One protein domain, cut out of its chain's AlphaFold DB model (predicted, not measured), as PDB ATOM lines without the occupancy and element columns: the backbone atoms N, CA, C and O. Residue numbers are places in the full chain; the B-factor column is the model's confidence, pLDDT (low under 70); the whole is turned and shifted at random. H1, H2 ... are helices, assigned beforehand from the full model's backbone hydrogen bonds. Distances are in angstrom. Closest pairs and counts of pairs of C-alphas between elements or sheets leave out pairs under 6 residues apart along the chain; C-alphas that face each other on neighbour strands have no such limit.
ATOM      1  N   GLU A 228     -53.518  26.419  38.678       90.25
ATOM      2  CA  GLU A 228     -52.437  25.753  39.405       90.25
ATOM      3  C   GLU A 228     -51.286  26.701  39.764       90.25
ATOM      4  O   GLU A 228     -50.738  26.586  40.861       90.25
ATOM      5  N   THR A 229     -50.885  27.617  38.873       95.12
ATOM      6  CA  THR A 229     -49.765  28.543  39.142       95.12
ATOM      7  C   THR A 229     -50.165  29.739  40.005       95.12
ATOM      8  O   THR A 229     -49.307  30.318  40.668       95.12
ATOM      9  N   LEU A 230     -51.462  30.066  40.081       96.75
ATOM     10  CA  LEU A 230     -51.996  31.030  41.050       96.75
ATOM     11  C   LEU A 230     -51.916  30.519  42.496       96.75
ATOM     12  O   LEU A 230     -51.867  31.323  43.422       96.75
ATOM     13  N   ALA A 231     -51.868  29.195  42.684       95.75
ATOM     14  CA  ALA A 231     -51.548  28.543  43.953       95.75
ATOM     15  C   ALA A 231     -52.454  28.960  45.142       95.75
ATOM     16  O   ALA A 231     -52.011  29.003  46.290       95.75
ATOM     17  N   TYR A 232     -53.742  29.242  44.890       96.88
ATOM     18  CA  TYR A 232     -54.690  29.724  45.911       96.88
ATOM     19  C   TYR A 232     -54.838  28.792  47.119       96.88
ATOM     20  O   TYR A 232     -54.937  29.268  48.253       96.88
ATOM     21  N   ASP A 233     -54.820  27.479  46.897       96.00
ATOM     22  CA  ASP A 233     -54.985  26.490  47.964       96.00
ATOM     23  C   ASP A 233     -53.849  26.588  48.989       96.00
ATOM     24  O   ASP A 233     -54.105  26.734  50.185       96.00
ATOM     25  N   VAL A 234     -52.590  26.595  48.528       96.50
ATOM     26  CA  VAL A 234     -51.434  26.699  49.432       96.50
ATOM     27  C   VAL A 234     -51.361  28.080  50.085       96.50
ATOM     28  O   VAL A 234     -50.983  28.174  51.250       96.50
ATOM     29  N   ILE A 235     -51.783  29.145  49.390       97.94
ATOM     30  CA  ILE A 235     -51.872  30.491  49.979       97.94
ATOM     31  C   ILE A 235     -52.842  30.500  51.164       97.94
ATOM     32  O   ILE A 235     -52.529  31.030  52.232       97.94
ATOM     33  N   THR A 236     -54.006  29.875  50.991       97.38
ATOM     34  CA  THR A 236     -55.040  29.803  52.029       97.38
ATOM     35  C   THR A 236     -54.606  28.899  53.184       97.38
ATOM     36  O   THR A 236     -54.851  29.227  54.342       97.38
ATOM     37  N   GLN A 237     -53.924  27.789  52.882       96.50
ATOM     38  CA  GLN A 237     -53.403  26.843  53.871       96.50
ATOM     39  C   GLN A 237     -52.305  27.456  54.752       96.50
ATOM     40  O   GLN A 237     -52.328  27.271  55.967       96.50
ATOM     41  N   VAL A 238     -51.343  28.169  54.157       97.81
ATOM     42  CA  VAL A 238     -50.238  28.806  54.896       97.81
ATOM     43  C   VAL A 238     -50.743  29.983  55.730       97.81
ATOM     44  O   VAL A 238     -50.322  30.151  56.876       97.81
ATOM     45  N   GLY A 239     -51.660  30.783  55.176       96.94
ATOM     46  CA  GLY A 239     -52.305  31.881  55.887       96.94
ATOM     47  C   GLY A 239     -51.364  33.025  56.292       96.94
ATOM     48  O   GLY A 239     -50.197  33.112  55.901       96.94
ATOM     49  N   SER A 240     -51.899  33.967  57.069       97.06
ATOM     50  CA  SER A 240     -51.168  35.166  57.490       97.06
ATOM     51  C   SER A 240     -50.027  34.837  58.456       97.06
ATOM     52  O   SER A 240     -50.234  34.180  59.471       97.06
ATOM     53  N   GLY A 241     -48.827  35.348  58.170       96.12
ATOM     54  CA  GLY A 241     -47.640  35.153  59.012       96.12
ATOM     55  C   GLY A 241     -46.950  33.791  58.855       96.12
ATOM     56  O   GLY A 241     -45.933  33.561  59.505       96.12
ATOM     57  N   GLY A 242     -47.474  32.907  58.001       96.44
ATOM     58  CA  GLY A 242     -46.852  31.629  57.666       96.44
ATOM     59  C   GLY A 242     -45.701  31.749  56.658       96.44
ATOM     60  O   GLY A 242     -45.343  32.835  56.201       96.44
ATOM     61  N   ASN A 243     -45.116  30.605  56.297       97.12
ATOM     62  CA  ASN A 243     -44.014  30.510  55.340       97.12
ATOM     63  C   ASN A 243     -44.157  29.264  54.449       97.12
ATOM     64  O   ASN A 243     -44.547  28.203  54.922       97.12
ATOM     65  N   TYR A 244     -43.762  29.376  53.179       97.00
ATOM     66  CA  TYR A 244     -43.991  28.352  52.151       97.00
ATOM     67  C   TYR A 244     -42.853  27.331  52.007       97.00
ATOM     68  O   TYR A 244     -42.962  26.411  51.198       97.00
ATOM     69  N   LEU A 245     -41.742  27.476  52.740       96.38
ATOM     70  CA  LEU A 245     -40.520  26.689  52.504       96.38
ATOM     71  C   LEU A 245     -40.737  25.172  52.628       96.38
ATOM     72  O   LEU A 245     -40.170  24.412  51.848       96.38
ATOM     73  N   ALA A 246     -41.551  24.747  53.596       94.81
ATOM     74  CA  ALA A 246     -41.834  23.336  53.859       94.81
ATOM     75  C   ALA A 246     -43.075  22.808  53.114       94.81
ATOM     76  O   ALA A 246     -43.397  21.627  53.227       94.81
ATOM     77  N   GLU A 247     -43.771  23.655  52.351       97.06
ATOM     78  CA  GLU A 247     -44.988  23.248  51.655       97.06
ATOM     79  C   GLU A 247     -44.682  22.326  50.477       97.06
ATOM     80  O   GLU A 247     -43.764  22.560  49.685       97.06
ATOM     81  N   MET A 248     -45.522  21.304  50.296       95.38
ATOM     82  CA  MET A 248     -45.365  20.348  49.196       95.38
ATOM     83  C   MET A 248     -45.420  21.019  47.821       95.38
ATOM     84  O   MET A 248     -44.784  20.537  46.884       95.38
ATOM     85  N   HIS A 249     -46.145  22.135  47.698       95.81
ATOM     86  CA  HIS A 249     -46.144  22.962  46.493       95.81
ATOM     87  C   HIS A 249     -44.728  23.456  46.149       95.81
ATOM     88  O   HIS A 249     -44.256  23.264  45.027       95.81
ATOM     89  N   THR A 250     -44.018  24.013  47.133       96.38
ATOM     90  CA  THR A 250     -42.641  24.498  46.986       96.38
ATOM     91  C   THR A 250     -41.686  23.352  46.684       96.38
ATOM     92  O   THR A 250     -40.912  23.447  45.737       96.38
ATOM     93  N   VAL A 251     -41.769  22.237  47.417       94.69
ATOM     94  CA  VAL A 251     -40.893  21.067  47.205       94.69
ATOM     95  C   VAL A 251     -41.017  20.512  45.784       94.69
ATOM     96  O   VAL A 251     -40.013  20.164  45.166       94.69
ATOM     97  N   LYS A 252     -42.239  20.454  45.240       95.00
ATOM     98  CA  LYS A 252     -42.485  19.964  43.875       95.00
ATOM     99  C   LYS A 252     -41.934  20.898  42.796       95.00
ATOM    100  O   LYS A 252     -41.557  20.416  41.734       95.00
ATOM    101  N   ARG A 253     -41.891  22.210  43.054       93.88
ATOM    102  CA  ARG A 253     -41.562  23.239  42.053       93.88
ATOM    103  C   ARG A 253     -40.176  23.867  42.199       93.88
ATOM    104  O   ARG A 253     -39.692  24.474  41.249       93.88
ATOM    105  N   CYS A 254     -39.500  23.721  43.338       91.44
ATOM    106  CA  CYS A 254     -38.273  24.468  43.653       91.44
ATOM    107  C   CYS A 254     -37.127  24.265  42.648       91.44
ATOM    108  O   CYS A 254     -36.271  25.135  42.517       91.44
ATOM    109  N   ARG A 255     -37.117  23.141  41.920       90.75
ATOM    110  CA  ARG A 255     -36.112  22.838  40.889       90.75
ATOM    111  C   ARG A 255     -36.525  23.250  39.475       90.75
ATOM    112  O   ARG A 255     -35.660  23.291  38.608       90.75
ATOM    113  N   THR A 256     -37.805  23.532  39.237       91.62
ATOM    114  CA  THR A 256     -38.366  23.740  37.890       91.62
ATOM    115  C   THR A 256     -38.903  25.151  37.660       91.62
ATOM    116  O   THR A 256     -38.906  25.614  36.527       91.62
ATOM    117  N   GLU A 257     -39.345  25.843  38.712       93.56
ATOM    118  CA  GLU A 257     -39.987  27.164  38.613       93.56
ATOM    119  C   GLU A 257     -38.989  28.290  38.291       93.56
ATOM    120  O   GLU A 257     -39.250  29.211  37.504       93.56
ATOM    121  N   PHE A 258     -37.802  28.209  38.895       93.69
ATOM    122  CA  PHE A 258     -36.782  29.247  38.810       93.69
ATOM    123  C   PHE A 258     -35.643  28.849  37.881       93.69
ATOM    124  O   PHE A 258     -35.226  27.693  37.816       93.69
ATOM    125  N   TRP A 259     -35.106  29.846  37.179       95.06
ATOM    126  CA  TRP A 259     -33.880  29.674  36.415       95.06
ATOM    127  C   TRP A 259     -32.684  29.498  37.352       95.06
ATOM    128  O   TRP A 259     -32.502  30.265  38.311       95.06
ATOM    129  N   GLN A 260     -31.884  28.479  37.052       93.50
ATOM    130  CA  GLN A 260     -30.690  28.126  37.801       93.50
ATOM    131  C   GLN A 260     -29.462  28.671  37.061       93.50
ATOM    132  O   GLN A 260     -29.274  28.317  35.897       93.50
ATOM    133  N   PRO A 261     -28.661  29.537  37.705       94.88
ATOM    134  CA  PRO A 261     -27.452  30.072  37.100       94.88
ATOM    135  C   PRO A 261     -26.386  28.991  36.951       94.88
ATOM    136  O   PRO A 261     -26.245  28.140  37.832       94.88
ATOM    137  N   ALA A 262     -25.607  29.053  35.874       94.88
ATOM    138  CA  ALA A 262     -24.421  28.219  35.730       94.88
ATOM    139  C   ALA A 262     -23.215  28.820  36.466       94.88
ATOM    140  O   ALA A 262     -22.355  28.076  36.938       94.88
ATOM    141  N   ILE A 263     -23.141  30.154  36.568       96.38
ATOM    142  CA  ILE A 263     -21.978  30.864  37.124       96.38
ATOM    143  C   ILE A 263     -22.337  32.025  38.062       96.38
ATOM    144  O   ILE A 263     -21.451  32.508  38.773       96.38
ATOM    145  N   CYS A 264     -23.579  32.526  38.096       95.50
ATOM    146  CA  CYS A 264     -23.947  33.554  39.078       95.50
ATOM    147  C   CYS A 264     -23.926  32.996  40.508       95.50
ATOM    148  O   CYS A 264     -24.612  32.023  40.823       95.50
ATOM    149  N   ASP A 265     -23.202  33.672  41.399       94.94
ATOM    150  CA  ASP A 265     -23.152  33.318  42.814       94.94
ATOM    151  C   ASP A 265     -24.359  33.899  43.569       94.94
ATOM    152  O   ASP A 265     -24.616  35.104  43.538       94.94
ATOM    153  N   ARG A 266     -25.110  33.020  44.238       94.44
ATOM    154  CA  ARG A 266     -26.246  33.343  45.119       94.44
ATOM    155  C   ARG A 266     -26.075  32.743  46.522       94.44
ATOM    156  O   ARG A 266     -27.047  32.637  47.263       94.44
ATOM    157  N   SER A 267     -24.861  32.318  46.872       93.88
ATOM    158  CA  SER A 267     -24.548  31.601  48.116       93.88
ATOM    159  C   SER A 267     -24.576  32.489  49.366       93.88
ATOM    160  O   SER A 267     -24.706  31.984  50.478       93.88
ATOM    161  N   GLY A 268     -24.510  33.811  49.188       96.38
ATOM    162  CA  GLY A 268     -24.465  34.781  50.278       96.38
ATOM    163  C   GLY A 268     -23.038  35.098  50.730       96.38
ATOM    164  O   GLY A 268     -22.068  34.448  50.348       96.38
ATOM    165  N   VAL A 269     -22.903  36.148  51.542       96.62
ATOM    166  CA  VAL A 269     -21.596  36.754  51.839       96.62
ATOM    167  C   VAL A 269     -20.649  35.812  52.591       96.62
ATOM    168  O   VAL A 269     -19.465  35.760  52.272       96.62
ATOM    169  N   GLU A 270     -21.154  35.039  53.554       97.69
ATOM    170  CA  GLU A 270     -20.333  34.134  54.369       97.69
ATOM    171  C   GLU A 270     -19.741  33.003  53.523       97.69
ATOM    172  O   GLU A 270     -18.534  32.759  53.566       97.69
ATOM    173  N   ALA A 271     -20.574  32.369  52.693       96.94
ATOM    174  CA  ALA A 271     -20.152  31.312  51.783       96.94
ATOM    175  C   ALA A 271     -19.179  31.839  50.717       96.94
ATOM    176  O   ALA A 271     -18.146  31.216  50.482       96.94
ATOM    177  N   TRP A 272     -19.443  33.015  50.141       96.44
ATOM    178  CA  TRP A 272     -18.533  33.655  49.188       96.44
ATOM    179  C   TRP A 272     -17.165  33.979  49.810       96.44
ATOM    180  O   TRP A 272     -16.120  33.719  49.205       96.44
ATOM    181  N   MET A 273     -17.146  34.500  51.046       96.50
ATOM    182  CA  MET A 273     -15.901  34.776  51.768       96.50
ATOM    183  C   MET A 273     -15.108  33.499  52.059       96.50
ATOM    184  O   MET A 273     -13.887  33.505  51.888       96.50
ATOM    185  N   ALA A 274     -15.782  32.424  52.478       96.50
ATOM    186  CA  ALA A 274     -15.160  31.128  52.737       96.50
ATOM    187  C   ALA A 274     -14.688  30.433  51.444       96.50
ATOM    188  O   ALA A 274     -13.663  29.755  51.445       96.50
ATOM    189  N   GLY A 275     -15.391  30.646  50.329       93.06
ATOM    190  CA  GLY A 275     -15.116  30.077  49.005       93.06
ATOM    191  C   GLY A 275     -14.017  30.786  48.205       93.06
ATOM    192  O   GLY A 275     -13.985  30.687  46.980       93.06
ATOM    193  N   GLY A 276     -13.129  31.539  48.860       94.94
ATOM    194  CA  GLY A 276     -11.993  32.189  48.200       94.94
ATOM    195  C   GLY A 276     -12.339  33.459  47.418       94.94
ATOM    196  O   GLY A 276     -11.502  33.932  46.654       94.94
ATOM    197  N   ARG A 277     -13.534  34.035  47.625       96.19
ATOM    198  CA  ARG A 277     -13.937  35.350  47.088       96.19
ATOM    199  C   ARG A 277     -13.831  35.460  45.568       96.19
ATOM    200  O   ARG A 277     -13.459  36.505  45.038       96.19
ATOM    201  N   GLN A 278     -14.139  34.376  44.862       96.31
ATOM    202  CA  GLN A 278     -14.088  34.366  43.404       96.31
ATOM    203  C   GLN A 278     -15.041  35.422  42.833       96.31
ATOM    204  O   GLN A 278     -16.198  35.533  43.256       96.31
ATOM    205  N   ASP A 279     -14.563  36.196  41.866       96.56
ATOM    206  CA  ASP A 279     -15.407  37.085  41.077       96.56
ATOM    207  C   ASP A 279     -16.079  36.320  39.917       96.56
ATOM    208  O   ASP A 279     -15.909  35.107  39.743       96.56
ATOM    209  N   ALA A 280     -16.905  37.025  39.143       97.06
ATOM    210  CA  ALA A 280     -17.610  36.427  38.012       97.06
ATOM    211  C   ALA A 280     -16.650  35.944  36.912       97.06
ATOM    212  O   ALA A 280     -16.902  34.905  36.304       97.06
ATOM    213  N   VAL A 281     -15.535  36.648  36.696       98.19
ATOM    214  CA  VAL A 281     -14.547  36.320  35.660       98.19
ATOM    215  C   VAL A 281     -13.784  35.047  36.023       98.19
ATOM    216  O   VAL A 281     -13.594  34.178  35.175       98.19
ATOM    217  N   ALA A 282     -13.397  34.879  37.287       97.94
ATOM    218  CA  ALA A 282     -12.741  33.678  37.788       97.94
ATOM    219  C   ALA A 282     -13.636  32.438  37.645       97.94
ATOM    220  O   ALA A 282     -13.166  31.391  37.193       97.94
ATOM    221  N   ARG A 283     -14.933  32.561  37.961       98.06
ATOM    222  CA  ARG A 283     -15.906  31.476  37.745       98.06
ATOM    223  C   ARG A 283     -16.114  31.181  36.261       98.06
ATOM    224  O   ARG A 283     -16.126  30.016  35.869       98.06
ATOM    225  N   ALA A 284     -16.213  32.216  35.426       98.50
ATOM    226  CA  ALA A 284     -16.309  32.061  33.977       98.50
ATOM    227  C   ALA A 284     -15.075  31.356  33.392       98.50
ATOM    228  O   ALA A 284     -15.215  30.490  32.529       98.50
ATOM    229  N   ARG A 285     -13.879  31.659  33.919       98.56
ATOM    230  CA  ARG A 285     -12.629  30.996  33.538       98.56
ATOM    231  C   ARG A 285     -12.657  29.500  33.801       98.56
ATOM    232  O   ARG A 285     -12.411  28.710  32.896       98.56
ATOM    233  N   GLN A 286     -12.998  29.122  35.028       98.12
ATOM    234  CA  GLN A 286     -13.111  27.712  35.404       98.12
ATOM    235  C   GLN A 286     -14.149  26.992  34.542       98.12
ATOM    236  O   GLN A 286     -13.940  25.853  34.132       98.12
ATOM    237  N   ARG A 287     -15.260  27.666  34.231       98.19
ATOM    238  CA  ARG A 287     -16.328  27.093  33.416       98.19
ATOM    239  C   ARG A 287     -15.896  26.834  31.974       98.19
ATOM    240  O   ARG A 287     -16.164  25.734  31.503       98.19
ATOM    241  N   TRP A 288     -15.256  27.779  31.276       98.50
ATOM    242  CA  TRP A 288     -14.842  27.521  29.889       98.50
ATOM    243  C   TRP A 288     -13.750  26.453  29.812       98.50
ATOM    244  O   TRP A 288     -13.800  25.618  28.915       98.50
ATOM    245  N   GLN A 289     -12.812  26.431  30.766       98.69
ATOM    246  CA  GLN A 289     -11.760  25.409  30.824       98.69
ATOM    247  C   GLN A 289     -12.371  24.020  30.972       98.69
ATOM    248  O   GLN A 289     -12.114  23.142  30.156       98.69
ATOM    249  N   LYS A 290     -13.281  23.874  31.939       98.38
ATOM    250  CA  LYS A 290     -14.022  22.633  32.149       98.38
ATOM    251  C   LYS A 290     -14.823  22.218  30.909       98.38
ATOM    252  O   LYS A 290     -14.823  21.050  30.551       98.38
ATOM    253  N   LEU A 291     -15.497  23.162  30.248       97.62
ATOM    254  CA  LEU A 291     -16.269  22.872  29.036       97.62
ATOM    255  C   LEU A 291     -15.395  22.350  27.892       97.62
ATOM    256  O   LEU A 291     -15.849  21.475  27.169       97.62
ATOM    257  N   LEU A 292     -14.176  22.871  27.724       97.44
ATOM    258  CA  LEU A 292     -13.242  22.372  26.711       97.44
ATOM    259  C   LEU A 292     -12.665  21.004  27.082       97.44
ATOM    260  O   LEU A 292     -12.521  20.161  26.207       97.44
ATOM    261  N   GLU A 293     -12.350  20.782  28.361       98.19
ATOM    262  CA  GLU A 293     -11.863  19.485  28.853       98.19
ATOM    263  C   GLU A 293     -12.904  18.370  28.684       98.19
ATOM    264  O   GLU A 293     -12.546  17.233  28.396       98.19
ATOM    265  N   GLU A 294     -14.186  18.695  28.859       97.56
ATOM    266  CA  GLU A 294     -15.309  17.757  28.749       97.56
ATOM    267  C   GLU A 294     -15.897  17.672  27.328       97.56
ATOM    268  O   GLU A 294     -16.839  16.908  27.109       97.56
TER     269      GLU A 294
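This is residues 228 to 294 of the 316 residues of an uncharacterized protein of Chloroflexi bacterium (UniProt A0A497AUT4). The model is an open, flattened chain without a packed core: H1 and H2 lie toward one end of its longest axis, H3 and H4 toward the other, and residues 254 to 268 bridge the space between the two pairs. H4, the longest helix, has a free end, where residues 288 to 294 stick out. The printed part has 67 residues with four named helices, H1 to H4 in order along the chain, and no named strand. Its class is all helix, though under half of the residues, 33 of 67, are in named elements. The whole is extended, with a radius of gyration of the C-alphas of 17.9 A and spans of 48 by 28 by 14 A.

H1, residues 232 to 238, and H2, residues 248 to 253, are close but not clearly touching; their closest C-alphas, those of Val 234 and His 249, are 7.1 A apart. They run opposite ways at a steep tilt of 55 degrees. H3, residues 269 to 274, is apart from both. H4, residues 280 to 293, is apart from H1, H2 and H3. In H1, H2, H3 and H4 every O i to N i+4 pair is within hydrogen-bond range.

H1 begins at C-alpha 232, (-54.690, 29.724, 45.911), and is 10.1 A long from first to last C-alpha. H2 and H3 each measure 8.6 A. H4 measures 20.1 A, from C-alpha 280 at (-17.610, 36.427, 38.012) to C-alpha 293 at (-11.863, 19.485, 28.853).

The two C-alphas farthest apart, those of Ser 240 and Glu 293, are 51.1 A apart. The printed part has no cut. The link from H1 to H2 is short, with 9 residues, that from H2 to H3 is long, with 15, and that from H3 to H4 is tight, with 5. The mean pLDDT of the printed part is 96.1, and no printed residue is under 70.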